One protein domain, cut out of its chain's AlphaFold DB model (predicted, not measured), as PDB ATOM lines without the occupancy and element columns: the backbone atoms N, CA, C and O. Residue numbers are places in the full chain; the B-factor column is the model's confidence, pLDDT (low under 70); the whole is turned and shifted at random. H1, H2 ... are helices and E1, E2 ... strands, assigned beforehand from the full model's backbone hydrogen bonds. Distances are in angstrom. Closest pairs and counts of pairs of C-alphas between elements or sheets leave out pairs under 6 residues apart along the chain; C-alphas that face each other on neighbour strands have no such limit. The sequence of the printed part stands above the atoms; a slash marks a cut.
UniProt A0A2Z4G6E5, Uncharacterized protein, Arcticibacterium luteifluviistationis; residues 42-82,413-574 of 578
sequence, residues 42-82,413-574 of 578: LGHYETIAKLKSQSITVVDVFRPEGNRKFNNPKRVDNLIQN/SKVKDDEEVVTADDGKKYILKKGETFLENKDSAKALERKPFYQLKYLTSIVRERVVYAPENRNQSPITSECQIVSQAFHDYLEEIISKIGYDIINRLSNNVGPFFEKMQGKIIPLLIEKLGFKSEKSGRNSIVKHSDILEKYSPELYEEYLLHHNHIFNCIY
ATOM      1  N   LEU A  42     147.777 174.192 138.792       86.62
ATOM      2  CA  LEU A  42     148.390 175.271 139.572       86.62
ATOM      3  C   LEU A  42     149.635 174.790 140.317       86.62
ATOM      4  O   LEU A  42     150.516 175.595 140.635       86.62
ATOM      5  N   GLY A  43     149.699 173.498 140.625       90.50
ATOM      6  CA  GLY A  43     150.791 172.882 141.356       90.50
ATOM      7  C   GLY A  43     150.393 171.557 141.992       90.50
ATOM      8  O   GLY A  43     149.310 171.032 141.748       90.50
ATOM      9  N   HIS A  44     151.279 171.052 142.842       91.75
ATOM     10  CA  HIS A  44     151.175 169.750 143.487       91.75
ATOM     11  C   HIS A  44     151.350 169.906 144.996       91.75
ATOM     12  O   HIS A  44     152.247 170.622 145.446       91.75
ATOM     13  N   TYR A  45     150.517 169.246 145.792       92.75
ATOM     14  CA  TYR A  45     150.808 168.997 147.200       92.75
ATOM     15  C   TYR A  45     151.513 167.650 147.325       92.75
ATOM     16  O   TYR A  45     150.943 166.615 146.994       92.75
ATOM     17  N   GLU A  46     152.743 167.676 147.827       94.56
ATOM     18  CA  GLU A  46     153.554 166.491 148.105       94.56
ATOM     19  C   GLU A  46     153.570 166.236 149.617       94.56
ATOM     20  O   GLU A  46     154.073 167.070 150.378       94.56
ATOM     21  N   THR A  47     153.087 165.077 150.065       95.44
ATOM     22  CA  THR A  47     153.319 164.602 151.435       95.44
ATOM     23  C   THR A  47     154.701 163.961 151.496       95.44
ATOM     24  O   THR A  47     154.925 162.867 150.977       95.44
ATOM     25  N   ILE A  48     155.644 164.642 152.139       95.81
ATOM     26  CA  ILE A  48     157.051 164.247 152.208       95.81
ATOM     27  C   ILE A  48     157.350 163.612 153.563       95.81
ATOM     28  O   ILE A  48     157.181 164.260 154.600       95.81
ATOM     29  N   ALA A  49     157.899 162.398 153.559       96.12
ATOM     30  CA  ALA A  49     158.393 161.721 154.755       96.12
ATOM     31  C   ALA A  49     159.921 161.765 154.832       96.12
ATOM     32  O   ALA A  49     160.616 161.488 153.858       96.12
ATOM     33  N   LYS A  50     160.452 162.114 156.009       95.06
ATOM     34  CA  LYS A  50     161.892 162.187 156.293       95.06
ATOM     35  C   LYS A  50     162.255 161.272 157.449       95.06
ATOM     36  O   LYS A  50     161.784 161.492 158.571       95.06
ATOM     37  N   LEU A  51     163.141 160.313 157.196       92.69
ATOM     38  CA  LEU A  51     163.607 159.362 158.203       92.69
ATOM     39  C   LEU A  51     164.753 159.970 159.022       92.69
ATOM     40  O   LEU A  51     165.897 160.026 158.568       92.69
ATOM     41  N   LYS A  52     164.462 160.436 160.242       88.75
ATOM     42  CA  LYS A  52     165.488 160.903 161.192       88.75
ATOM     43  C   LYS A  52     165.911 159.773 162.120       88.75
ATOM     44  O   LYS A  52     165.245 158.751 162.215       88.75
ATOM     45  N   SER A  53     166.996 159.964 162.864       78.69
ATOM     46  CA  SER A  53     167.540 158.916 163.738       78.69
ATOM     47  C   SER A  53     166.595 158.483 164.872       78.69
ATOM     48  O   SER A  53     166.732 157.371 165.361       78.69
ATOM     49  N   GLN A  54     165.670 159.347 165.314       81.50
ATOM     50  CA  GLN A  54     164.774 159.094 166.463       81.50
ATOM     51  C   GLN A  54     163.294 159.393 166.183       81.50
ATOM     52  O   GLN A  54     162.450 159.298 167.075       81.50
ATOM     53  N   SER A  55     162.971 159.832 164.972       90.69
ATOM     54  CA  SER A  55     161.608 160.177 164.587       90.69
ATOM     55  C   SER A  55     161.459 160.169 163.078       90.69
ATOM     56  O   SER A  55     162.438 160.264 162.336       90.69
ATOM     57  N   ILE A  56     160.217 160.117 162.623       94.88
ATOM     58  CA  ILE A  56     159.863 160.377 161.236       94.88
ATOM     59  C   ILE A  56     159.156 161.727 161.204       94.88
ATOM     60  O   ILE A  56     158.310 162.027 162.047       94.88
ATOM     61  N   THR A  57     159.570 162.600 160.291       95.12
ATOM     62  CA  THR A  57     158.894 163.884 160.070       95.12
ATOM     63  C   THR A  57     158.145 163.812 158.756       95.12
ATOM     64  O   THR A  57     158.781 163.636 157.719       95.12
ATOM     65  N   VAL A  58     156.828 163.978 158.815       96.12
ATOM     66  CA  VAL A  58     155.946 164.028 157.648       96.12
ATOM     67  C   VAL A  58     155.427 165.452 157.504       96.12
ATOM     68  O   VAL A  58     155.052 166.053 158.509       96.12
ATOM     69  N   VAL A  59     155.471 166.019 156.303       95.19
ATOM     70  CA  VAL A  59     154.965 167.372 156.012       95.19
ATOM     71  C   VAL A  59     154.383 167.437 154.609       95.19
ATOM     72  O   VAL A  59     154.977 166.887 153.684       95.19
ATOM     73  N   ASP A  60     153.302 168.186 154.448       93.25
ATOM     74  CA  ASP A  60     152.756 168.538 153.144       93.25
ATOM     75  C   ASP A  60     153.450 169.792 152.610       93.25
ATOM     76  O   ASP A  60     153.587 170.815 153.293       93.25
ATOM     77  N   VAL A  61     153.918 169.712 151.368       91.50
ATOM     78  CA  VAL A  61     154.641 170.787 150.691       91.50
ATOM     79  C   VAL A  61     153.957 171.097 149.372       91.50
ATOM     80  O   VAL A  61     153.848 170.239 148.507       91.50
ATOM     81  N   PHE A  62     153.548 172.353 149.196       90.44
ATOM     82  CA  PHE A  62     153.039 172.827 147.915       90.44
ATOM     83  C   PHE A  62     154.186 173.159 146.950       90.44
ATOM     84  O   PHE A  62     155.080 173.954 147.267       90.44
ATOM     85  N   ARG A  63     154.141 172.580 145.752       89.06
ATOM     86  CA  ARG A  63     155.028 172.843 144.620       89.06
ATOM     87  C   ARG A  63     154.228 173.536 143.518       89.06
ATOM     88  O   ARG A  63     153.436 172.872 142.862       89.06
ATOM     89  N   PRO A  64     154.400 174.851 143.301       86.38
ATOM     90  CA  PRO A  64     153.693 175.534 142.224       86.38
ATOM     91  C   PRO A  64     154.151 175.010 140.860       86.38
ATOM     92  O   PRO A  64     155.323 174.670 140.678       86.38
ATOM     93  N   GLU A  65     153.241 175.005 139.893       81.38
ATOM     94  CA  GLU A  65     153.579 174.704 138.510       81.38
ATOM     95  C   GLU A  65     154.335 175.896 137.884       81.38
ATOM     96  O   GLU A  65     153.866 177.039 137.871       81.38
ATOM     97  N   GLY A  66     155.556 175.636 137.408       69.00
ATOM     98  CA  GLY A  66     156.477 176.641 136.868       69.00
ATOM     99  C   GLY A  66     157.431 177.273 137.898       69.00
ATOM    100  O   GLY A  66     157.246 177.215 139.111       69.00
ATOM    101  N   ASN A  67     158.489 177.925 137.404       56.12
ATOM    102  CA  ASN A  67     159.543 178.555 138.218       56.12
ATOM    103  C   ASN A  67     159.109 179.897 138.851       56.12
ATOM    104  O   ASN A  67     159.829 180.897 138.783       56.12
ATOM    105  N   ARG A  68     157.939 179.963 139.493       54.16
ATOM    106  CA  ARG A  68     157.556 181.156 140.264       54.16
ATOM    107  C   ARG A  68     158.321 181.176 141.588       54.16
ATOM    108  O   ARG A  68     157.931 180.556 142.574       54.16
ATOM    109  N   LYS A  69     159.435 181.913 141.619       49.78
ATOM    110  CA  LYS A  69     160.123 182.270 142.866       49.78
ATOM    111  C   LYS A  69     159.207 183.197 143.667       49.78
ATOM    112  O   LYS A  69     159.172 184.396 143.418       49.78
ATOM    113  N   PHE A  70     158.466 182.657 144.630       49.91
ATOM    114  CA  PHE A  70     157.768 183.494 145.603       49.91
ATOM    115  C   PHE A  70     158.804 184.299 146.400       49.91
ATOM    116  O   PHE A  70     159.670 183.732 147.075       49.91
ATOM    117  N   ASN A  71     158.729 185.628 146.312       46.03
ATOM    118  CA  ASN A  71     159.505 186.516 147.167       46.03
ATOM    119  C   ASN A  71     158.993 186.356 148.599       46.03
ATOM    120  O   ASN A  71     157.928 186.847 148.951       46.03
ATOM    121  N   ASN A  72     159.738 185.619 149.420       49.25
ATOM    122  CA  ASN A  72     159.428 185.482 150.834       49.25
ATOM    123  C   ASN A  72     159.795 186.804 151.541       49.25
ATOM    124  O   ASN A  72     160.988 187.112 151.610       49.25
ATOM    125  N   PRO A  73     158.837 187.575 152.087       48.03
ATOM    126  CA  PRO A  73     159.130 188.846 152.755       48.03
ATOM    127  C   PRO A  73     160.102 188.669 153.935       48.03
ATOM    128  O   PRO A  73     161.016 189.471 154.098       48.03
ATOM    129  N   LYS A  74     160.064 187.518 154.633       53.22
ATOM    130  CA  LYS A  74     161.045 187.184 155.687       53.22
ATOM    131  C   LYS A  74     162.483 187.094 155.175       53.22
ATOM    132  O   LYS A  74     163.425 187.192 155.956       53.22
ATOM    133  N   ARG A  75     162.697 186.834 153.882       50.81
ATOM    134  CA  ARG A  75     164.040 186.802 153.283       50.81
ATOM    135  C   ARG A  75     164.635 188.208 153.226       50.81
ATOM    136  O   ARG A  75     165.822 188.349 153.495       50.81
ATOM    137  N   VAL A  76     163.801 189.207 152.939       49.06
ATOM    138  CA  VAL A  76     164.166 190.628 152.947       49.06
ATOM    139  C   VAL A  76     164.452 191.082 154.380       49.06
ATOM    140  O   VAL A  76     165.502 191.664 154.622       49.06
ATOM    141  N   ASP A  77     163.640 190.678 155.360       49.84
ATOM    142  CA  ASP A  77     163.892 190.997 156.777       49.84
ATOM    143  C   ASP A  77     165.199 190.384 157.309       49.84
ATOM    144  O   ASP A  77     165.968 191.048 158.004       49.84
ATOM    145  N   ASN A  78     165.508 189.135 156.935       53.84
ATOM    146  CA  ASN A  78     166.782 188.489 157.277       53.84
ATOM    147  C   ASN A  78     167.992 189.139 156.577       53.84
ATOM    148  O   ASN A  78     169.113 189.028 157.076       53.84
ATOM    149  N   LEU A  79     167.791 189.777 155.421       49.34
ATOM    150  CA  LEU A  79     168.819 190.559 154.725       49.34
ATOM    151  C   LEU A  79     169.022 191.919 155.408       49.34
ATOM    152  O   LEU A  79     170.162 192.309 155.643       49.34
ATOM    153  N   ILE A  80     167.937 192.586 155.818       48.28
ATOM    154  CA  ILE A  80     167.970 193.876 156.529       48.28
ATOM    155  C   ILE A  80     168.608 193.724 157.920       48.28
ATOM    156  O   ILE A  80     169.422 194.559 158.314       48.28
ATOM    157  N   GLN A  81     168.334 192.631 158.643       49.59
ATOM    158  CA  GLN A  81     168.993 192.318 159.923       49.59
ATOM    159  C   GLN A  81     170.488 191.953 159.784       49.59
ATOM    160  O   GLN A  81     171.222 192.025 160.766       49.59
ATOM    161  N   ASN A  82     170.953 191.584 158.583       45.09
ATOM    162  CA  ASN A  82     172.356 191.247 158.281       45.09
ATOM    163  C   ASN A  82     173.166 192.424 157.706       45.09
ATOM    164  O   ASN A  82     174.291 192.227 157.249       45.09
ATOM    165  N   SER A 413     178.570 167.051 148.202       88.62
ATOM    166  CA  SER A 413     178.889 167.367 146.816       88.62
ATOM    167  C   SER A 413     178.177 168.641 146.353       88.62
ATOM    168  O   SER A 413     177.023 168.897 146.710       88.62
ATOM    169  N   LYS A 414     178.870 169.442 145.541       88.12
ATOM    170  CA  LYS A 414     178.306 170.595 144.832       88.12
ATOM    171  C   LYS A 414     178.246 170.267 143.346       88.12
ATOM    172  O   LYS A 414     179.221 169.730 142.832       88.12
ATOM    173  N   VAL A 415     177.129 170.617 142.722       86.12
ATOM    174  CA  VAL A 415     176.873 170.470 141.284       86.12
ATOM    175  C   VAL A 415     177.007 171.856 140.669       86.12
ATOM    176  O   VAL A 415     176.443 172.811 141.217       86.12
ATOM    177  N   LYS A 416     177.804 171.979 139.613       88.31
ATOM    178  CA  LYS A 416     177.942 173.213 138.831       88.31
ATOM    179  C   LYS A 416     176.812 173.347 137.809       88.31
ATOM    180  O   LYS A 416     176.063 172.409 137.571       88.31
ATOM    181  N   ASP A 417     176.701 174.519 137.195       86.25
ATOM    182  CA  ASP A 417     175.626 174.811 136.240       86.25
ATOM    183  C   ASP A 417     175.720 173.978 134.945       86.25
ATOM    184  O   ASP A 417     174.697 173.730 134.301       86.25
ATOM    185  N   ASP A 418     176.919 173.518 134.580       87.50
ATOM    186  CA  ASP A 418     177.217 172.634 133.443       87.50
ATOM    187  C   ASP A 418     177.172 171.136 133.795       87.50
ATOM    188  O   ASP A 418     177.375 170.288 132.927       87.50
ATOM    189  N   GLU A 419     176.884 170.805 135.053       87.56
ATOM    190  CA  GLU A 419     176.856 169.442 135.572       87.56
ATOM    191  C   GLU A 419     175.415 168.988 135.870       87.56
ATOM    192  O   GLU A 419     174.516 169.793 136.144       87.56
ATOM    193  N   GLU A 420     175.190 167.678 135.859       87.19
ATOM    194  CA  GLU A 420     173.952 167.047 136.306       87.19
ATOM    195  C   GLU A 420     174.226 165.828 137.186       87.19
ATOM    196  O   GLU A 420     175.309 165.242 137.166       87.19
ATOM    197  N   VAL A 421     173.244 165.481 138.021       87.50
ATOM    198  CA  VAL A 421     173.329 164.305 138.889       87.50
ATOM    199  C   VAL A 421     172.582 163.169 138.226       87.50
ATOM    200  O   VAL A 421     171.372 163.271 138.034       87.50
ATOM    201  N   VAL A 422     173.287 162.077 137.958       85.25
ATOM    202  CA  VAL A 422     172.695 160.870 137.384       85.25
ATOM    203  C   VAL A 422     172.758 159.740 138.406       85.25
ATOM    204  O   VAL A 422     173.729 159.618 139.159       85.25
ATOM    205  N   THR A 423     171.692 158.948 138.470       83.94
ATOM    206  CA  THR A 423     171.600 157.755 139.320       83.94
ATOM    207  C   THR A 423     171.913 156.540 138.454       83.94
ATOM    208  O   THR A 423     171.287 156.377 137.412       83.94
ATOM    209  N   ALA A 424     172.902 155.742 138.848       80.94
ATOM    210  CA  ALA A 424     173.222 154.475 138.198       80.94
ATOM    211  C   ALA A 424     172.251 153.367 138.644       80.94
ATOM    212  O   ALA A 424     171.510 153.545 139.614       80.94
ATOM    213  N   ASP A 425     172.296 152.212 137.979       77.75
ATOM    214  CA  ASP A 425     171.404 151.076 138.262       77.75
ATOM    215  C   ASP A 425     171.576 150.503 139.676       77.75
ATOM    216  O   ASP A 425     170.640 149.963 140.257       77.75
ATOM    217  N   ASP A 426     172.753 150.688 140.279       75.88
ATOM    218  CA  ASP A 426     173.029 150.326 141.673       75.88
ATOM    219  C   ASP A 426     172.501 151.357 142.696       75.88
ATOM    220  O   ASP A 426     172.822 151.285 143.885       75.88
ATOM    221  N   GLY A 427     171.738 152.355 142.237       75.94
ATOM    222  CA  GLY A 427     171.174 153.433 143.048       75.94
ATOM    223  C   GLY A 427     172.180 154.517 143.454       75.94
ATOM    224  O   GLY A 427     171.794 155.517 144.077       75.94
ATOM    225  N   LYS A 428     173.468 154.379 143.109       81.62
ATOM    226  CA  LYS A 428     174.482 155.388 143.440       81.62
ATOM    227  C   LYS A 428     174.373 156.587 142.518       81.62
ATOM    228  O   LYS A 428     174.057 156.484 141.337       81.62
ATOM    229  N   LYS A 429     174.686 157.755 143.072       86.31
ATOM    230  CA  LYS A 429     174.597 159.028 142.356       86.31
ATOM    231  C   LYS A 429     175.978 159.533 141.977       86.31
ATOM    232  O   LYS A 429     176.896 159.499 142.800       86.31
ATOM    233  N   TYR A 430     176.092 160.065 140.768       87.75
ATOM    234  CA  TYR A 430     177.317 160.622 140.201       87.75
ATOM    235  C   TYR A 430     177.041 161.989 139.583       87.75
ATOM    236  O   TYR A 430     175.912 162.285 139.202       87.75
ATOM    237  N   ILE A 431     178.075 162.823 139.514       87.25
ATOM    238  CA  ILE A 431     178.062 164.079 138.769       87.25
ATOM    239  C   ILE A 431     178.659 163.812 137.386       87.25
ATOM    240  O   ILE A 431     179.787 163.322 137.314       87.25
ATOM    241  N   LEU A 432     177.925 164.160 136.330       84.88
ATOM    242  CA  LEU A 432     178.381 164.149 134.934       84.88
ATOM    243  C   LEU A 432     178.236 165.549 134.330       84.88
ATOM    244  O   LEU A 432     177.449 166.353 134.840       84.88
ATOM    245  N   LYS A 433     178.972 165.865 133.259       84.25
ATOM    246  CA  LYS A 433     178.663 167.075 132.486       84.25
ATOM    247  C   LYS A 433     177.415 166.830 131.648       84.25
ATOM    248  O   LYS A 433     177.187 165.726 131.159       84.25
ATOM    249  N   LYS A 434     176.617 167.877 131.455       81.56
ATOM    250  CA  LYS A 434     175.402 167.804 130.634       81.56
ATOM    251  C   LYS A 434     175.725 167.292 129.229       81.56
ATOM    252  O   LYS A 434     176.571 167.865 128.545       81.56
ATOM    253  N   GLY A 435     175.013 166.250 128.803       70.75
ATOM    254  CA  GLY A 435     175.195 165.609 127.495       70.75
ATOM    255  C   GLY A 435     176.154 164.414 127.492       70.75
ATOM    256  O   GLY A 435     176.293 163.766 126.458       70.75
ATOM    257  N   GLU A 436     176.786 164.087 128.623       73.69
ATOM    258  CA  GLU A 436     177.542 162.842 128.790       73.69
ATOM    259  C   GLU A 436     176.596 161.706 129.217       73.69
ATOM    260  O   GLU A 436     175.821 161.847 130.162       73.69
ATOM    261  N   THR A 437     176.655 160.560 128.536       64.12
ATOM    262  CA  THR A 437     175.882 159.357 128.887       64.12
ATOM    263  C   THR A 437     176.764 158.297 129.545       64.12
ATOM    264  O   THR A 437     177.988 158.283 129.388       64.12
ATOM    265  N   PHE A 438     176.143 157.375 130.291       61.41
ATOM    266  CA  PHE A 438     176.823 156.174 130.774       61.41
ATOM    267  C   PHE A 438     177.228 155.304 129.576       61.41
ATOM    268  O   PHE A 438     176.419 154.561 129.034       61.41
ATOM    269  N   LEU A 439     178.486 155.388 129.148       57.81
ATOM    270  CA  LEU A 439     179.058 154.395 128.242       57.81
ATOM    271  C   LEU A 439     179.495 153.183 129.076       57.81
ATOM    272  O   LEU A 439     180.460 153.257 129.839       57.81
ATOM    273  N   GLU A 440     178.757 152.078 128.957       50.50
ATOM    274  CA  GLU A 440     179.113 150.778 129.551       50.50
ATOM    275  C   GLU A 440     180.116 149.979 128.704       50.50
ATOM    276  O   GLU A 440     180.699 149.006 129.183       50.50
ATOM    277  N   ASN A 441     180.376 150.397 127.461       46.91
ATOM    278  CA  ASN A 441     181.244 149.642 126.566       46.91
ATOM    279  C   ASN A 441     182.729 149.838 126.894       46.91
ATOM    280  O   ASN A 441     183.298 150.918 126.718       46.91
ATOM    281  N   LYS A 442     183.356 148.727 127.303       47.47
ATOM    282  CA  LYS A 442     184.789 148.550 127.590       47.47
ATOM    283  C   LYS A 442     185.736 148.894 126.426       47.47
ATOM    284  O   LYS A 442     186.938 148.961 126.657       47.47
ATOM    285  N   ASP A 443     185.220 149.172 125.229       46.09
ATOM    286  CA  ASP A 443     186.022 149.286 124.002       46.09
ATOM    287  C   ASP A 443     186.300 150.722 123.528       46.09
ATOM    288  O   ASP A 443     186.899 150.920 122.473       46.09
ATOM    289  N   SER A 444     185.942 151.752 124.303       47.47
ATOM    290  CA  SER A 444     186.363 153.131 124.000       47.47
ATOM    291  C   SER A 444     187.185 153.727 125.144       47.47
ATOM    292  O   SER A 444     186.709 153.958 126.253       47.47
ATOM    293  N   ALA A 445     188.469 153.949 124.865       40.50
ATOM    294  CA  ALA A 445     189.533 154.311 125.800       40.50
ATOM    295  C   ALA A 445     189.470 155.759 126.339       40.50
ATOM    296  O   ALA A 445     190.478 156.465 126.393       40.50
ATOM    297  N   LYS A 446     188.296 156.212 126.784       45.47
ATOM    298  CA  LYS A 446     188.159 157.363 127.684       45.47
ATOM    299  C   LYS A 446     187.200 156.986 128.802       45.47
ATOM    300  O   LYS A 446     186.008 157.261 128.732       45.47
ATOM    301  N   ALA A 447     187.734 156.351 129.843       49.28
ATOM    302  CA  ALA A 447     187.025 156.221 131.105       49.28
ATOM    303  C   ALA A 447     186.679 157.635 131.596       49.28
ATOM    304  O   ALA A 447     187.566 158.378 132.016       49.28
ATOM    305  N   LEU A 448     185.412 158.044 131.475       58.34
ATOM    306  CA  LEU A 448     184.960 159.295 132.073       58.34
ATOM    307  C   LEU A 448     185.216 159.226 133.579       58.34
ATOM    308  O   LEU A 448     184.843 158.254 134.239       58.34
ATOM    309  N   GLU A 449     185.849 160.265 134.118       61.38
ATOM    310  CA  GLU A 449     186.120 160.384 135.546       61.38
ATOM    311  C   GLU A 449     184.789 160.570 136.292       61.38
ATOM    312  O   GLU A 449     184.246 161.670 136.405       61.38
ATOM    313  N   ARG A 450     184.218 159.459 136.769       74.56
ATOM    314  CA  ARG A 450     182.942 159.450 137.492       74.56
ATOM    315  C   ARG A 450     183.142 160.073 138.866       74.56
ATOM    316  O   ARG A 450     183.685 159.440 139.772       74.56
ATOM    317  N   LYS A 451     182.650 161.295 139.062       84.38
ATOM    318  CA  LYS A 451     182.707 161.946 140.371       84.38
ATOM    319  C   LYS A 451     181.496 161.536 141.218       84.38
ATOM    320  O   LYS A 451     180.373 161.906 140.873       84.38
ATOM    321  N   PRO A 452     181.671 160.812 142.336       87.69
ATOM    322  CA  PRO A 452     180.545 160.393 143.162       87.69
ATOM    323  C   PRO A 452     179.835 161.604 143.782       87.69
ATOM    324  O   PRO A 452     180.470 162.524 144.305       87.69
ATOM    325  N   PHE A 453     178.503 161.595 143.731       90.31
ATOM    326  CA  PHE A 453     177.638 162.624 144.295       90.31
ATOM    327  C   PHE A 453     176.984 162.130 145.579       90.31
ATOM    328  O   PHE A 453     176.286 161.122 145.589       90.31
ATOM    329  N   TYR A 454     177.109 162.900 146.652       92.31
ATOM    330  CA  TYR A 454     176.409 162.632 147.905       92.31
ATOM    331  C   TYR A 454     175.994 163.925 148.597       92.31
ATOM    332  O   TYR A 454     176.646 164.969 148.481       92.31
ATOM    333  N   GLN A 455     174.917 163.838 149.372       91.69
ATOM    334  CA  GLN A 455     174.473 164.894 150.269       91.69
ATOM    335  C   GLN A 455     174.222 164.300 151.647       91.69
ATOM    336  O   GLN A 455     173.615 163.242 151.774       91.69
ATOM    337  N   LEU A 456     174.642 165.015 152.687       92.00
ATOM    338  CA  LEU A 456     174.288 164.683 154.063       92.00
ATOM    339  C   LEU A 456     172.896 165.244 154.365       92.00
ATOM    340  O   LEU A 456     172.764 166.249 155.059       92.00
ATOM    341  N   LYS A 457     171.878 164.625 153.759       91.88
ATOM    342  CA  LYS A 457     170.453 164.889 153.987       91.88
ATOM    343  C   LYS A 457     169.747 163.607 154.389       91.88
ATOM    344  O   LYS A 457     170.162 162.535 153.958       91.88
ATOM    345  N   TYR A 458     168.689 163.733 155.185       92.12
ATOM    346  CA  TYR A 458     167.863 162.585 155.561       92.12
ATOM    347  C   TYR A 458     167.308 161.872 154.323       92.12
ATOM    348  O   TYR A 458     166.889 162.541 153.370       92.12
ATOM    349  N   LEU A 459     167.241 160.536 154.372       91.44
ATOM    350  CA  LEU A 459     166.480 159.771 153.387       91.44
ATOM    351  C   LEU A 459     165.036 160.283 153.397       91.44
ATOM    352  O   LEU A 459     164.396 160.371 154.453       91.44
ATOM    353  N   THR A 460     164.590 160.738 152.231       92.62
ATOM    354  CA  THR A 460     163.356 161.494 152.053       92.62
ATOM    355  C   THR A 460     162.615 160.938 150.852       92.62
ATOM    356  O   THR A 460     163.214 160.855 149.782       92.62
ATOM    357  N   SER A 461     161.328 160.642 151.016       93.50
ATOM    358  CA  SER A 461     160.463 160.158 149.939       93.50
ATOM    359  C   SER A 461     159.155 160.948 149.886       93.50
ATOM    360  O   SER A 461     158.701 161.487 150.905       93.50
ATOM    361  N   ILE A 462     158.578 161.048 148.689       94.44
ATOM    362  CA  ILE A 462     157.210 161.527 148.484       94.44
ATOM    363  C   ILE A 462     156.306 160.315 148.690       94.44
ATOM    364  O   ILE A 462     156.424 159.316 147.989       94.44
ATOM    365  N   VAL A 463     155.434 160.392 149.686       94.56
ATOM    366  CA  VAL A 463     154.557 159.276 150.064       94.56
ATOM    367  C   VAL A 463     153.229 159.383 149.343       94.56
ATOM    368  O   VAL A 463     152.715 158.393 148.831       94.56
ATOM    369  N   ARG A 464     152.674 160.594 149.315       94.38
ATOM    370  CA  ARG A 464     151.402 160.890 148.674       94.38
ATOM    371  C   ARG A 464     151.505 162.175 147.865       94.38
ATOM    372  O   ARG A 464     152.264 163.073 148.235       94.38
ATOM    373  N   GLU A 465     150.720 162.267 146.807       94.06
ATOM    374  CA  GLU A 465     150.639 163.442 145.948       94.06
ATOM    375  C   GLU A 465     149.178 163.803 145.662       94.06
ATOM    376  O   GLU A 465     148.307 162.933 145.561       94.06
ATOM    377  N   ARG A 466     148.906 165.106 145.559       92.50
ATOM    378  CA  ARG A 466     147.635 165.658 145.077       92.50
ATOM    379  C   ARG A 466     147.912 166.771 144.082       92.50
ATOM    380  O   ARG A 466     148.759 167.627 144.339       92.50
ATOM    381  N   VAL A 467     147.159 166.809 142.995       90.75
ATOM    382  CA  VAL A 467     147.229 167.875 141.994       90.75
ATOM    383  C   VAL A 467     146.231 168.968 142.357       90.75
ATOM    384  O   VAL A 467     145.106 168.685 142.768       90.75
ATOM    385  N   VAL A 468     146.641 170.225 142.227       90.19
ATOM    386  CA  VAL A 468     145.778 171.388 142.444       90.19
ATOM    387  C   VAL A 468     145.452 172.008 141.098       90.19
ATOM    388  O   VAL A 468     146.355 172.416 140.369       90.19
ATOM    389  N   TYR A 469     144.166 172.124 140.800       88.25
ATOM    390  CA  TYR A 469     143.636 172.708 139.578       88.25
ATOM    391  C   TYR A 469     143.112 174.121 139.824       88.25
ATOM    392  O   TYR A 469     142.576 174.449 140.889       88.25
ATOM    393  N   ALA A 470     143.268 174.967 138.812       85.06
ATOM    394  CA  ALA A 470     142.626 176.262 138.758       85.06
ATOM    395  C   ALA A 470     141.109 176.060 138.676       85.06
ATOM    396  O   ALA A 470     140.657 175.203 137.915       85.06
ATOM    397  N   PRO A 471     140.327 176.841 139.434       83.06
ATOM    398  CA  PRO A 471     138.882 176.789 139.324       83.06
ATOM    399  C   PRO A 471     138.438 177.343 137.965       83.06
ATOM    400  O   PRO A 471     139.061 178.267 137.432       83.06
ATOM    401  N   GLU A 472     137.331 176.827 137.430       76.75
ATOM    402  CA  GLU A 472     136.724 177.339 136.192       76.75
ATOM    403  C   GLU A 472     136.239 178.791 136.356       76.75
ATOM    404  O   GLU A 472     136.338 179.599 135.432       76.75
ATOM    405  N   ASN A 473     135.793 179.162 137.564       77.81
ATOM    406  CA  ASN A 473     135.410 180.525 137.925       77.81
ATOM    407  C   ASN A 473     136.425 181.146 138.902       77.81
ATOM    408  O   ASN A 473     136.729 180.574 139.948       77.81
ATOM    409  N   ARG A 474     136.903 182.367 138.614       72.94
ATOM    410  CA  ARG A 474     137.896 183.084 139.444       72.94
ATOM    411  C   ARG A 474     137.444 183.355 140.885       72.94
ATOM    412  O   ARG A 474     138.300 183.601 141.728       72.94
ATOM    413  N   ASN A 475     136.142 183.301 141.164       79.38
ATOM    414  CA  ASN A 475     135.590 183.492 142.509       79.38
ATOM    415  C   ASN A 475     135.511 182.194 143.335       79.38
ATOM    416  O   ASN A 475     135.110 182.239 144.497       79.38
ATOM    417  N   GLN A 476     135.867 181.041 142.762       80.19
ATOM    418  CA  GLN A 476     135.879 179.756 143.463       80.19
ATOM    419  C   GLN A 476     137.277 179.424 144.001       80.19
ATOM    420  O   GLN A 476     138.289 179.964 143.555       80.19
ATOM    421  N   SER A 477     137.336 178.535 144.992       82.31
ATOM    422  CA  SER A 477     138.610 178.041 145.528       82.31
ATOM    423  C   SER A 477     139.238 176.997 144.594       82.31
ATOM    424  O   SER A 477     138.501 176.288 143.909       82.31
ATOM    425  N   PRO A 478     140.579 176.862 144.570       84.44
ATOM    426  CA  PRO A 478     141.256 175.809 143.815       84.44
ATOM    427  C   PRO A 478     140.746 174.408 144.167       84.44
ATOM    428  O   PRO A 478     140.548 174.093 145.343       84.44
ATOM    429  N   ILE A 479     140.585 173.562 143.151       86.62
ATOM    430  CA  ILE A 479     140.122 172.178 143.310       86.62
ATOM    431  C   ILE A 479     141.348 171.285 143.504       86.62
ATOM    432  O   ILE A 479     142.331 171.413 142.779       86.62
ATOM    433  N   THR A 480     141.314 170.388 144.487       87.81
ATOM    434  CA  THR A 480     142.406 169.436 144.748       87.81
ATOM    435  C   THR A 480     141.966 168.033 144.347       87.81
ATOM    436  O   THR A 480     140.854 167.633 144.684       87.81
ATOM    437  N   SER A 481     142.819 167.298 143.630       89.44
ATOM    438  CA  SER A 481     142.560 165.916 143.223       89.44
ATOM    439  C   SER A 481     142.462 164.969 144.416       89.44
ATOM    440  O   SER A 481     142.906 165.277 145.529       89.44
ATOM    441  N   GLU A 482     141.986 163.754 144.145       89.50
ATOM    442  CA  GLU A 482     142.190 162.641 145.061       89.50
ATOM    443  C   GLU A 482     143.678 162.387 145.311       89.50
ATOM    444  O   GLU A 482     144.560 162.752 144.525       89.50
ATOM    445  N   CYS A 483     143.940 161.792 146.467       89.06
ATOM    446  CA  CYS A 483     145.273 161.556 146.970       89.06
ATOM    447  C   CYS A 483     145.840 160.262 146.389       89.06
ATOM    448  O   CYS A 483     145.340 159.185 146.699       89.06
ATOM    449  N   GLN A 484     146.914 160.365 145.611       92.19
ATOM    450  CA  GLN A 484     147.610 159.208 145.051       92.19
ATOM    451  C   GLN A 484     148.788 158.811 145.939       92.19
ATOM    452  O   GLN A 484     149.510 159.675 146.439       92.19
ATOM    453  N   ILE A 485     148.978 157.508 146.153       92.75
ATOM    454  CA  ILE A 485     150.145 156.974 146.862       92.75
ATOM    455  C   ILE A 485     151.283 156.834 145.851       92.75
ATOM    456  O   ILE A 485     151.145 156.145 144.848       92.75
ATOM    457  N   VAL A 486     152.404 157.502 146.127       91.88
ATOM    458  CA  VAL A 486     153.592 157.513 145.258       91.88
ATOM    459  C   VAL A 486     154.594 156.442 145.685       91.88
ATOM    460  O   VAL A 486     155.228 155.809 144.849       91.88
ATOM    461  N   SER A 487     154.734 156.218 146.993       92.38
ATOM    462  CA  SER A 487     155.647 155.215 147.545       92.38
ATOM    463  C   SER A 487     154.900 154.313 148.517       92.38
ATOM    464  O   SER A 487     154.691 154.673 149.677       92.38
ATOM    465  N   GLN A 488     154.499 153.138 148.025       92.69
ATOM    466  CA  GLN A 488     153.717 152.163 148.787       92.69
ATOM    467  C   GLN A 488     154.482 151.661 150.022       92.69
ATOM    468  O   GLN A 488     153.960 151.720 151.129       92.69
ATOM    469  N   ALA A 489     155.763 151.306 149.872       92.00
ATOM    470  CA  ALA A 489     156.593 150.855 150.990       92.00
ATOM    471  C   ALA A 489     156.695 151.908 152.116       92.00
ATOM    472  O   ALA A 489     156.498 151.590 153.291       92.00
ATOM    473  N   PHE A 490     156.940 153.185 151.774       93.94
ATOM    474  CA  PHE A 490     156.936 154.285 152.751       93.94
ATOM    475  C   PHE A 490     155.568 154.488 153.389       93.94
ATOM    476  O   PHE A 490     155.490 154.759 154.587       93.94
ATOM    477  N   HIS A 491     154.506 154.402 152.594       94.50
ATOM    478  CA  HIS A 491     153.143 154.554 153.069       94.50
ATOM    479  C   HIS A 491     152.804 153.505 154.132       94.50
ATOM    480  O   HIS A 491     152.397 153.864 155.238       94.50
ATOM    481  N   ASP A 492     153.055 152.236 153.831       95.38
ATOM    482  CA  ASP A 492     152.702 151.120 154.709       95.38
ATOM    483  C   ASP A 492     153.548 151.124 155.980       95.38
ATOM    484  O   ASP A 492     153.024 150.954 157.082       95.38
ATOM    485  N   TYR A 493     154.839 151.448 155.854       95.94
ATOM    486  CA  TYR A 493     155.701 151.664 157.012       95.94
ATOM    487  C   TYR A 493     155.185 152.792 157.918       95.94
ATOM    488  O   TYR A 493     155.172 152.652 159.142       95.94
ATOM    489  N   LEU A 494     154.745 153.918 157.348       95.75
ATOM    490  CA  LEU A 494     154.201 155.022 158.139       95.75
ATOM    491  C   LEU A 494     152.921 154.626 158.869       95.75
ATOM    492  O   LEU A 494     152.822 154.902 160.063       95.75
ATOM    493  N   GLU A 495     151.967 153.999 158.184       95.38
ATOM    494  CA  GLU A 495     150.696 153.589 158.791       95.38
ATOM    495  C   GLU A 495     150.918 152.556 159.911       95.38
ATOM    496  O   GLU A 495     150.361 152.708 161.001       95.38
ATOM    497  N   GLU A 496     151.820 151.588 159.715       95.19
ATOM    498  CA  GLU A 496     152.189 150.611 160.750       95.19
ATOM    499  C   GLU A 496     152.797 151.299 161.983       95.19
ATOM    500  O   GLU A 496     152.363 151.079 163.119       95.19
ATOM    501  N   ILE A 497     153.770 152.195 161.790       95.69
ATOM    502  CA  ILE A 497     154.426 152.890 162.907       95.69
ATOM    503  C   ILE A 497     153.456 153.843 163.625       95.69
ATOM    504  O   ILE A 497     153.455 153.906 164.861       95.69
ATOM    505  N   ILE A 498     152.601 154.558 162.886       95.31
ATOM    506  CA  ILE A 498     151.557 155.427 163.449       95.31
ATOM    507  C   ILE A 498     150.581 154.607 164.295       95.31
ATOM    508  O   ILE A 498     150.288 155.002 165.427       95.31
ATOM    509  N   SER A 499     150.134 153.458 163.784       95.38
ATOM    510  CA  SER A 499     149.229 152.540 164.483       95.38
ATOM    511  C   SER A 499     149.811 152.070 165.823       95.38
ATOM    512  O   SER A 499     149.136 152.132 166.853       95.38
ATOM    513  N   LYS A 500     151.099 151.699 165.860       94.31
ATOM    514  CA  LYS A 500     151.770 151.266 167.105       94.31
ATOM    515  C   LYS A 500     151.946 152.388 168.128       94.31
ATOM    516  O   LYS A 500     151.815 152.154 169.332       94.31
ATOM    517  N   ILE A 501     152.293 153.594 167.680       93.44
ATOM    518  CA  ILE A 501     152.542 154.729 168.583       93.44
ATOM    519  C   ILE A 501     151.226 155.298 169.121       93.44
ATOM    520  O   ILE A 501     151.135 155.603 170.314       93.44
ATOM    521  N   GLY A 502     150.226 155.426 168.250       93.75
ATOM    522  CA  GLY A 502     148.947 156.064 168.526       93.75
ATOM    523  C   GLY A 502     148.915 157.546 168.134       93.75
ATOM    524  O   GLY A 502     149.854 158.312 168.379       93.75
ATOM    525  N   TYR A 503     147.785 157.957 167.558       93.50
ATOM    526  CA  TYR A 503     147.556 159.309 167.043       93.50
ATOM    527  C   TYR A 503     147.661 160.401 168.116       93.50
ATOM    528  O   TYR A 503     148.224 161.460 167.845       93.50
ATOM    529  N   ASP A 504     147.212 160.143 169.345       92.75
ATOM    530  CA  ASP A 504     147.219 161.143 170.424       92.75
ATOM    531  C   ASP A 504     148.630 161.632 170.764       92.75
ATOM    532  O   ASP A 504     148.874 162.829 170.944       92.75
ATOM    533  N   ILE A 505     149.595 160.706 170.814       92.06
ATOM    534  CA  ILE A 505     150.997 161.032 171.091       92.06
ATOM    535  C   ILE A 505     151.572 161.876 169.950       92.06
ATOM    536  O   ILE A 505     152.253 162.873 170.209       92.06
ATOM    537  N   ILE A 506     151.285 161.487 168.706       93.19
ATOM    538  CA  ILE A 506     151.763 162.169 167.499       93.19
ATOM    539  C   ILE A 506     151.194 163.587 167.431       93.19
ATOM    540  O   ILE A 506     151.959 164.538 167.258       93.19
ATOM    541  N   ASN A 507     149.886 163.750 167.633       92.00
ATOM    542  CA  ASN A 507     149.215 165.049 167.608       92.00
ATOM    543  C   ASN A 507     149.765 165.965 168.704       92.00
ATOM    544  O   ASN A 507     150.191 167.086 168.421       92.00
ATOM    545  N   ARG A 508     149.889 165.459 169.938       91.94
ATOM    546  CA  ARG A 508     150.460 166.223 171.056       91.94
ATOM    547  C   ARG A 508     151.874 166.724 170.757       91.94
ATOM    548  O   ARG A 508     152.195 167.867 171.068       91.94
ATOM    549  N   LEU A 509     152.740 165.888 170.183       90.06
ATOM    550  CA  LEU A 509     154.111 166.294 169.845       90.06
ATOM    551  C   LEU A 509     154.162 167.265 168.663       90.06
ATOM    552  O   LEU A 509     154.967 168.196 168.681       90.06
ATOM    553  N   SER A 510     153.315 167.055 167.659       91.06
ATOM    554  CA  SER A 510     153.279 167.865 166.437       91.06
ATOM    555  C   SER A 510     152.776 169.284 166.714       91.06
ATOM    556  O   SER A 510     153.379 170.247 166.235       91.06
ATOM    557  N   ASN A 511     151.777 169.428 167.589       87.56
ATOM    558  CA  ASN A 511     151.223 170.727 167.990       87.56
ATOM    559  C   ASN A 511     152.251 171.604 168.729       87.56
ATOM    560  O   ASN A 511     152.224 172.827 168.628       87.56
ATOM    561  N   ASN A 512     153.233 170.994 169.400       84.88
ATOM    562  CA  ASN A 512     154.290 171.716 170.117       84.88
ATOM    563  C   ASN A 512     155.389 172.299 169.204       84.88
ATOM    564  O   ASN A 512     156.292 172.983 169.691       84.88
ATOM    565  N   VAL A 513     155.370 172.020 167.894       82.56
ATOM    566  CA  VAL A 513     156.402 172.503 166.954       82.56
ATOM    567  C   VAL A 513     156.144 173.946 166.525       82.56
ATOM    568  O   VAL A 513     157.095 174.712 166.334       82.56
ATOM    569  N   GLY A 514     154.869 174.310 166.366       80.06
ATOM    570  CA  GLY A 514     154.419 175.659 166.036       80.06
ATOM    571  C   GLY A 514     153.477 175.738 164.825       80.06
ATOM    572  O   GLY A 514     153.394 174.807 164.021       80.06
ATOM    573  N   PRO A 515     152.828 176.899 164.627       79.62
ATOM    574  CA  PRO A 515     151.677 177.055 163.727       79.62
ATOM    575  C   PRO A 515     152.020 176.863 162.247       79.62
ATOM    576  O   PRO A 515     151.183 176.468 161.445       79.62
ATOM    577  N   PHE A 516     153.266 177.131 161.842       80.06
ATOM    578  CA  PHE A 516     153.684 176.881 160.459       80.06
ATOM    579  C   PHE A 516     153.781 175.382 160.151       80.06
ATOM    580  O   PHE A 516     153.489 174.972 159.035       80.06
ATOM    581  N   PHE A 517     154.194 174.569 161.128       86.81
ATOM    582  CA  PHE A 517     154.270 173.119 160.969       86.81
ATOM    583  C   PHE A 517     152.868 172.511 160.868       86.81
ATOM    584  O   PHE A 517     152.626 171.694 159.989       86.81
ATOM    585  N   GLU A 518     151.937 172.999 161.685       85.44
ATOM    586  CA  GLU A 518     150.517 172.639 161.633       85.44
ATOM    587  C   GLU A 518     149.869 172.995 160.285       85.44
ATOM    588  O   GLU A 518     149.213 172.155 159.678       85.44
ATOM    589  N   LYS A 519     150.142 174.192 159.740       85.75
ATOM    590  CA  LYS A 519     149.679 174.592 158.393       85.75
ATOM    591  C   LYS A 519     150.170 173.674 157.271       85.75
ATOM    592  O   LYS A 519     149.529 173.603 156.231       85.75
ATOM    593  N   MET A 520     151.299 172.995 157.466       87.25
ATOM    594  CA  MET A 520     151.831 171.989 156.538       87.25
ATOM    595  C   MET A 520     151.335 170.573 156.865       87.25
ATOM    596  O   MET A 520     151.977 169.607 156.466       87.25
ATOM    597  N   GLN A 521     150.269 170.434 157.664       90.31
ATOM    598  CA  GLN A 521     149.777 169.149 158.180       90.31
ATOM    599  C   GLN A 521     150.904 168.290 158.781       90.31
ATOM    600  O   GLN A 521     150.942 167.066 158.645       90.31
ATOM    601  N   GLY A 522     151.878 168.957 159.405       92.12
ATOM    602  CA  GLY A 522     153.117 168.338 159.832       92.12
ATOM    603  C   GLY A 522     152.891 167.337 160.958       92.12
ATOM    604  O   GLY A 522     152.258 167.656 161.962       92.12
ATOM    605  N   LYS A 523     153.480 166.145 160.830       95.50
ATOM    606  CA  LYS A 523     153.473 165.104 161.863       95.50
ATOM    607  C   LYS A 523     154.896 164.770 162.300       95.50
ATOM    608  O   LYS A 523     155.780 164.526 161.472       95.50
ATOM    609  N   ILE A 524     155.126 164.739 163.611       94.88
ATOM    610  CA  ILE A 524     156.317 164.138 164.221       94.88
ATOM    611  C   ILE A 524     155.919 162.789 164.798       94.88
ATOM    612  O   ILE A 524     155.204 162.719 165.795       94.88
ATOM    613  N   ILE A 525     156.436 161.728 164.194       95.00
ATOM    614  CA  ILE A 525     156.194 160.348 164.601       95.00
ATOM    615  C   ILE A 525     157.412 159.893 165.422       95.00
ATOM    616  O   ILE A 525     158.483 159.679 164.846       95.00
ATOM    617  N   PRO A 526     157.329 159.839 166.763       91.75
ATOM    618  CA  PRO A 526     158.467 159.485 167.612       91.75
ATOM    619  C   PRO A 526     158.734 157.976 167.591       91.75
ATOM    620  O   PRO A 526     157.820 157.186 167.787       91.75
ATOM    621  N   LEU A 527     159.986 157.547 167.452       89.44
ATOM    622  CA  LEU A 527     160.328 156.118 167.488       89.44
ATOM    623  C   LEU A 527     160.409 155.610 168.942       89.44
ATOM    624  O   LEU A 527     161.494 155.416 169.489       89.44
ATOM    625  N   LEU A 528     159.247 155.467 169.592       84.88
ATOM    626  CA  LEU A 528     159.121 155.058 170.997       84.88
ATOM    627  C   LEU A 528     159.261 153.542 171.155       84.88
ATOM    628  O   LEU A 528     158.410 152.764 170.733       84.88
ATOM    629  N   ILE A 529     160.326 153.125 171.824       83.75
ATOM    630  CA  ILE A 529     160.746 151.724 171.978       83.75
ATOM    631  C   ILE A 529     159.671 150.875 172.636       83.75
ATOM    632  O   ILE A 529     159.357 149.792 172.142       83.75
ATOM    633  N   GLU A 530     159.088 151.381 173.723       85.12
ATOM    634  CA  GLU A 530     158.043 150.689 174.471       85.12
ATOM    635  C   GLU A 530     156.783 150.439 173.634       85.12
ATOM    636  O   GLU A 530     156.111 149.429 173.828       85.12
ATOM    637  N   LYS A 531     156.488 151.318 172.669       86.31
ATOM    638  CA  LYS A 531     155.345 151.180 171.754       86.31
ATOM    639  C   LYS A 531     155.660 150.290 170.552       86.31
ATOM    640  O   LYS A 531     154.774 149.616 170.042       86.31
ATOM    641  N   LEU A 532     156.924 150.234 170.140       87.50
ATOM    642  CA  LEU A 532     157.402 149.431 169.010       87.50
ATOM    643  C   LEU A 532     157.830 148.002 169.418       87.50
ATOM    644  O   LEU A 532     158.443 147.263 168.643       87.50
ATOM    645  N   GLY A 533     157.519 147.578 170.647       83.25
ATOM    646  CA  GLY A 533     157.789 146.221 171.128       83.25
ATOM    647  C   GLY A 533     159.277 145.896 171.279       83.25
ATOM    648  O   GLY A 533     159.662 144.729 171.198       83.25
ATOM    649  N   PHE A 534     160.121 146.909 171.475       83.25
ATOM    650  CA  PHE A 534     161.529 146.724 171.811       83.25
ATOM    651  C   PHE A 534     161.711 146.755 173.335       83.25
ATOM    652  O   PHE A 534     160.969 147.413 174.066       83.25
ATOM    653  N   LYS A 535     162.699 146.015 173.852       77.62
ATOM    654  CA  LYS A 535     162.948 145.952 175.299       77.62
ATOM    655  C   LYS A 535     163.682 147.209 175.760       77.62
ATOM    656  O   LYS A 535     164.765 147.510 175.264       77.62
ATOM    657  N   SER A 536     163.126 147.902 176.751       70.00
ATOM    658  CA  SER A 536     163.839 148.988 177.424       70.00
ATOM    659  C   SER A 536     164.926 148.430 178.348       70.00
ATOM    660  O   SER A 536     164.729 147.420 179.027       70.00
ATOM    661  N   GLU A 537     166.090 149.079 178.388       63.47
ATOM    662  CA  GLU A 537     167.142 148.717 179.334       63.47
ATOM    663  C   GLU A 537     166.714 149.046 180.773       63.47
ATOM    664  O   GLU A 537     166.177 150.116 181.055       63.47
ATOM    665  N   LYS A 538     167.045 148.166 181.728       50.00
ATOM    666  CA  LYS A 538     166.720 148.316 183.163       50.00
ATOM    667  C   LYS A 538     167.348 149.551 183.845       50.00
ATOM    668  O   LYS A 538     167.139 149.760 185.033       50.00
ATOM    669  N   SER A 539     168.150 150.356 183.140       55.12
ATOM    670  CA  SER A 539     169.025 151.380 183.733       55.12
ATOM    671  C   SER A 539     168.376 152.755 183.964       55.12
ATOM    672  O   SER A 539     169.067 153.679 184.393       55.12
ATOM    673  N   GLY A 540     167.081 152.932 183.673       50.28
ATOM    674  CA  GLY A 540     166.387 154.221 183.829       50.28
ATOM    675  C   GLY A 540     166.886 155.331 182.888       50.28
ATOM    676  O   GLY A 540     166.453 156.475 182.990       50.28
ATOM    677  N   ARG A 541     167.803 155.018 181.963       53.91
ATOM    678  CA  ARG A 541     168.116 155.867 180.811       53.91
ATOM    679  C   ARG A 541     167.119 155.542 179.711       53.91
ATOM    680  O   ARG A 541     166.834 154.366 179.508       53.91
ATOM    681  N   ASN A 542     166.644 156.559 178.988       54.03
ATOM    682  CA  ASN A 542     165.893 156.352 177.751       54.03
ATOM    683  C   ASN A 542     166.697 155.374 176.889       54.03
ATOM    684  O   ASN A 542     167.802 155.698 176.433       54.03
ATOM    685  N   SER A 543     166.181 154.157 176.731       63.50
ATOM    686  CA  SER A 543     166.678 153.259 175.708       63.50
ATOM    687  C   SER A 543     166.509 154.008 174.378       63.50
ATOM    688  O   SER A 543     165.593 154.815 174.216       63.50
ATOM    689  N   ILE A 544     167.461 153.869 173.460       70.75
ATOM    690  CA  ILE A 544     167.336 154.400 172.097       70.75
ATOM    691  C   ILE A 544     167.547 153.186 171.199       70.75
ATOM    692  O   ILE A 544     168.583 152.537 171.314       70.75
ATOM    693  N   VAL A 545     166.556 152.853 170.373       77.25
ATOM    694  CA  VAL A 545     166.666 151.829 169.330       77.25
ATOM    695  C   VAL A 545     167.050 152.544 168.050       77.25
ATOM    696  O   VAL A 545     166.589 153.662 167.790       77.25
ATOM    697  N   LYS A 546     167.940 151.935 167.272       82.19
ATOM    698  CA  LYS A 546     168.351 152.516 166.002       82.19
ATOM    699  C   LYS A 546     167.202 152.407 165.012       82.19
ATOM    700  O   LYS A 546     166.517 151.393 164.952       82.19
ATOM    701  N   HIS A 547     167.023 153.436 164.192       88.00
ATOM    702  CA  HIS A 547     166.007 153.404 163.142       88.00
ATOM    703  C   HIS A 547     166.235 152.241 162.159       88.00
ATOM    704  O   HIS A 547     165.266 151.659 161.699       88.00
ATOM    705  N   SER A 548     167.489 151.842 161.915       88.75
ATOM    706  CA  SER A 548     167.826 150.636 161.143       88.75
ATOM    707  C   SER A 548     167.109 149.389 161.657       88.75
ATOM    708  O   SER A 548     166.484 148.691 160.876       88.75
ATOM    709  N   ASP A 549     167.129 149.167 162.971       89.00
ATOM    710  CA  ASP A 549     166.566 147.970 163.605       89.00
ATOM    711  C   ASP A 549     165.024 147.990 163.545       89.00
ATOM    712  O   ASP A 549     164.362 146.955 163.548       89.00
ATOM    713  N   ILE A 550     164.435 149.191 163.503       91.88
ATOM    714  CA  ILE A 550     162.991 149.389 163.328       91.88
ATOM    715  C   ILE A 550     162.608 149.118 161.872       91.88
ATOM    716  O   ILE A 550     161.649 148.393 161.631       91.88
ATOM    717  N   LEU A 551     163.363 149.657 160.915       93.50
ATOM    718  CA  LEU A 551     163.134 149.420 159.490       93.50
ATOM    719  C   LEU A 551     163.269 147.935 159.154       93.50
ATOM    720  O   LEU A 551     162.354 147.377 158.571       93.50
ATOM    721  N   GLU A 552     164.329 147.269 159.609       93.69
ATOM    722  CA  GLU A 552     164.536 145.829 159.395       93.69
ATOM    723  C   GLU A 552     163.334 144.993 159.872       93.69
ATOM    724  O   GLU A 552     162.941 144.026 159.226       93.69
ATOM    725  N   LYS A 553     162.705 145.397 160.984       93.81
ATOM    726  CA  LYS A 553     161.547 144.701 161.555       93.81
ATOM    727  C   LYS A 553     160.227 145.000 160.837       93.81
ATOM    728  O   LYS A 553     159.394 144.105 160.731       93.81
ATOM    729  N   TYR A 554     159.993 146.252 160.447       94.44
ATOM    730  CA  TYR A 554     158.672 146.727 160.002       94.44
ATOM    731  C   TYR A 554     158.582 147.024 158.500       94.44
ATOM    732  O   TYR A 554     157.480 147.133 157.978       94.44
ATOM    733  N   SER A 555     159.709 147.182 157.808       94.88
ATOM    734  CA  SER A 555     159.771 147.413 156.362       94.88
ATOM    735  C   SER A 555     161.156 147.028 155.802       94.88
ATOM    736  O   SER A 555     162.021 147.894 155.628       94.88
ATOM    737  N   PRO A 556     161.392 145.730 155.519       93.38
ATOM    738  CA  PRO A 556     162.669 145.241 154.988       93.38
ATOM    739  C   PRO A 556     163.085 145.909 153.669       93.38
ATOM    740  O   PRO A 556     164.261 146.170 153.446       93.38
ATOM    741  N   GLU A 557     162.124 146.251 152.813       90.38
ATOM    742  CA  GLU A 557     162.390 146.934 151.541       90.38
ATOM    743  C   GLU A 557     162.989 148.332 151.762       90.38
ATOM    744  O   GLU A 557     164.023 148.678 151.189       90.38
ATOM    745  N   LEU A 558     162.394 149.125 152.661       92.94
ATOM    746  CA  LEU A 558     162.934 150.438 153.024       92.94
ATOM    747  C   LEU A 558     164.239 150.341 153.802       92.94
ATOM    748  O   LEU A 558     165.043 151.274 153.772       92.94
ATOM    749  N   TYR A 559     164.447 149.244 154.530       94.56
ATOM    750  CA  TYR A 559     165.708 148.988 155.204       94.56
ATOM    751  C   TYR A 559     166.861 148.887 154.200       94.56
ATOM    752  O   TYR A 559     167.885 149.542 154.400       94.56
ATOM    753  N   GLU A 560     166.680 148.174 153.087       91.81
ATOM    754  CA  GLU A 560     167.691 148.090 152.027       91.81
ATOM    755  C   GLU A 560     167.966 149.457 151.382       91.81
ATOM    756  O   GLU A 560     169.126 149.863 151.259       91.81
ATOM    757  N   GLU A 561     166.926 150.238 151.063       91.38
ATOM    758  CA  GLU A 561     167.095 151.611 150.557       91.38
ATOM    759  C   GLU A 561     167.869 152.490 151.561       91.38
ATOM    760  O   GLU A 561     168.783 153.247 151.207       91.38
ATOM    761  N   TYR A 562     167.547 152.350 152.849       93.00
ATOM    762  CA  TYR A 562     168.210 153.055 153.938       93.00
ATOM    763  C   TYR A 562     169.687 152.674 154.073       93.00
ATOM    764  O   TYR A 562     170.526 153.564 154.280       93.00
ATOM    765  N   LEU A 563     170.021 151.389 153.934       92.62
ATOM    766  CA  LEU A 563     171.399 150.907 153.923       92.62
ATOM    767  C   LEU A 563     172.157 151.437 152.708       92.62
ATOM    768  O   LEU A 563     173.238 152.003 152.879       92.62
ATOM    769  N   LEU A 564     171.594 151.325 151.501       91.12
ATOM    770  CA  LEU A 564     172.221 151.811 150.268       91.12
ATOM    771  C   LEU A 564     172.550 153.306 150.351       91.12
ATOM    772  O   LEU A 564     173.685 153.704 150.062       91.12
ATOM    773  N   HIS A 565     171.612 154.127 150.834       92.06
ATOM    774  CA  HIS A 565     171.816 155.569 151.025       92.06
ATOM    775  C   HIS A 565     173.008 155.875 151.945       92.06
ATOM    776  O   HIS A 565     173.889 156.674 151.604       92.06
ATOM    777  N   HIS A 566     173.082 155.219 153.104       92.56
ATOM    778  CA  HIS A 566     174.145 155.474 154.079       92.56
ATOM    779  C   HIS A 566     175.485 154.837 153.693       92.56
ATOM    780  O   HIS A 566     176.534 155.431 153.961       92.56
ATOM    781  N   ASN A 567     175.471 153.684 153.024       92.56
ATOM    782  CA  ASN A 567     176.661 153.041 152.465       92.56
ATOM    783  C   ASN A 567     177.274 153.905 151.363       92.56
ATOM    784  O   ASN A 567     178.492 154.085 151.322       92.56
ATOM    785  N   HIS A 568     176.445 154.512 150.509       91.81
ATOM    786  CA  HIS A 568     176.914 155.457 149.498       91.81
ATOM    787  C   HIS A 568     177.587 156.679 150.132       91.81
ATOM    788  O   HIS A 568     178.715 157.017 149.769       91.81
ATOM    789  N   ILE A 569     176.962 157.293 151.147       93.31
ATOM    790  CA  ILE A 569     177.571 158.392 151.922       93.31
ATOM    791  C   ILE A 569     178.908 157.959 152.533       93.31
ATOM    792  O   ILE A 569     179.901 158.682 152.426       93.31
ATOM    793  N   PHE A 570     178.944 156.788 153.172       93.19
ATOM    794  CA  PHE A 570     180.147 156.262 153.806       93.19
ATOM    795  C   PHE A 570     181.280 156.086 152.791       93.19
ATOM    796  O   PHE A 570     182.382 156.593 153.009       93.19
ATOM    797  N   ASN A 571     180.999 155.448 151.657       91.12
ATOM    798  CA  ASN A 571     181.974 155.216 150.596       91.12
ATOM    799  C   ASN A 571     182.462 156.522 149.963       91.12
ATOM    800  O   ASN A 571     183.653 156.658 149.697       91.12
ATOM    801  N   CYS A 572     181.600 157.527 149.808       90.19
ATOM    802  CA  CYS A 572     182.025 158.832 149.305       90.19
ATOM    803  C   CYS A 572     182.990 159.568 150.254       90.19
ATOM    804  O   CYS A 572     183.829 160.346 149.800       90.19
ATOM    805  N   ILE A 573     182.874 159.360 151.571       90.69
ATOM    806  CA  ILE A 573     183.731 160.016 152.577       90.69
ATOM    807  C   ILE A 573     185.012 159.203 152.838       90.69
ATOM    808  O   ILE A 573     186.098 159.764 153.025       90.69
ATOM    809  N   TYR A 574     184.893 157.876 152.885       89.69
ATOM    810  CA  TYR A 574     185.931 156.977 153.393       89.69
ATOM    811  C   TYR A 574     186.479 155.985 152.381       89.69
ATOM    812  O   TYR A 574     187.535 155.405 152.644       89.69
TER     813      TYR A 574
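Overview. This is residues 42 to 82 and 413 to 574 of the 578 residues of an uncharacterized protein of Arcticibacterium luteifluviistationis (UniProt A0A2Z4G6E5). A twisted, curled sheet of four strands has H2 across one face and H3 with H4 beside its E6 edge, while the helical hairpin of H5 and H6 reaches from near the sheet toward a separate small strand hairpin, E3 and E4. Residues 67 to 82, with H1, stick out. The printed part has 203 residues with six named helices and six named strands, in the order E1 E2 H1 E3 E4 E5 H2 H3 H4 E6 H5 H6, of mixed class. The large sheet runs E5, E1, E2, E6, antiparallel throughout. The whole is loose, with a radius of gyration of the C-alphas of 21.3 A and spans of 61 by 59 by 43 A.

Along the chain. In the large sheet, E1 is residues 42 to 51, 28.8 A long, from C-alpha 42 at (148.390, 175.271, 139.572); E2 is 55 to 64, 28.3 A; E5 is 460 to 469, 25.9 A, and bends by 60 degrees at residue 463; E6 is 523 to 526. The small sheet has E3, 419 to 423, and E4, 429 to 433. The helices are H1, 73 to 80; H2, 488 to 501, 20.0 A; H3, 503 to 511; H4, 515 to 519; H5, 547 to 554; and H6, 556 to 574, 26.1 A, ending at C-alpha 574 at (185.931, 156.977, 153.393).

Arrangement. E1 and E2 form a hairpin, with N 48 and O 59 at 2.8 A, within hydrogen-bond range. Likewise within range are N 463 and O 47 of E5 and E1, 2.8 A, and N 56 and O 525 of E2 and E6, 2.9 A. H2 is on the sheet at a height of 9.6 A; C-alphas 463 and 491 of E5 and H2 are closest, 5.8 A. H3 stands at the sheet's level; its closest C-alpha pair with E6 is 510 and 524, 5.3 A. H4 only grazes the sheet with residues 517 to 519. H5 and H6, a helical hairpin, touch at a shallow tilt of 24 degrees, opposite ways, C-alphas 551 and 559 being closest, 5.0 A. H6 and H2 only just touch, with 3 pairs of C-alphas within 8 A, only at their ends; the closest are 558 and 489, 6.7 A. The hairpin E3 and E4 has N 422 and O 430 at 2.9 A; E4 is only just apart from H6, 8.3 A. Every O i to N i+4 pair is within range in the six helices.

Size, cuts and confidence. The farthest C-alphas, of Asn 473 and Ser 539, are 63.9 A apart. Residues 83 to 412 are not printed; C-alphas 82 and 413 are 27.3 A apart. The links E4 to E5, E5 to H2 and E6 to H5 are long. Confidence is under 70 in residues 66 to 82, 437 to 449 and 537 to 543.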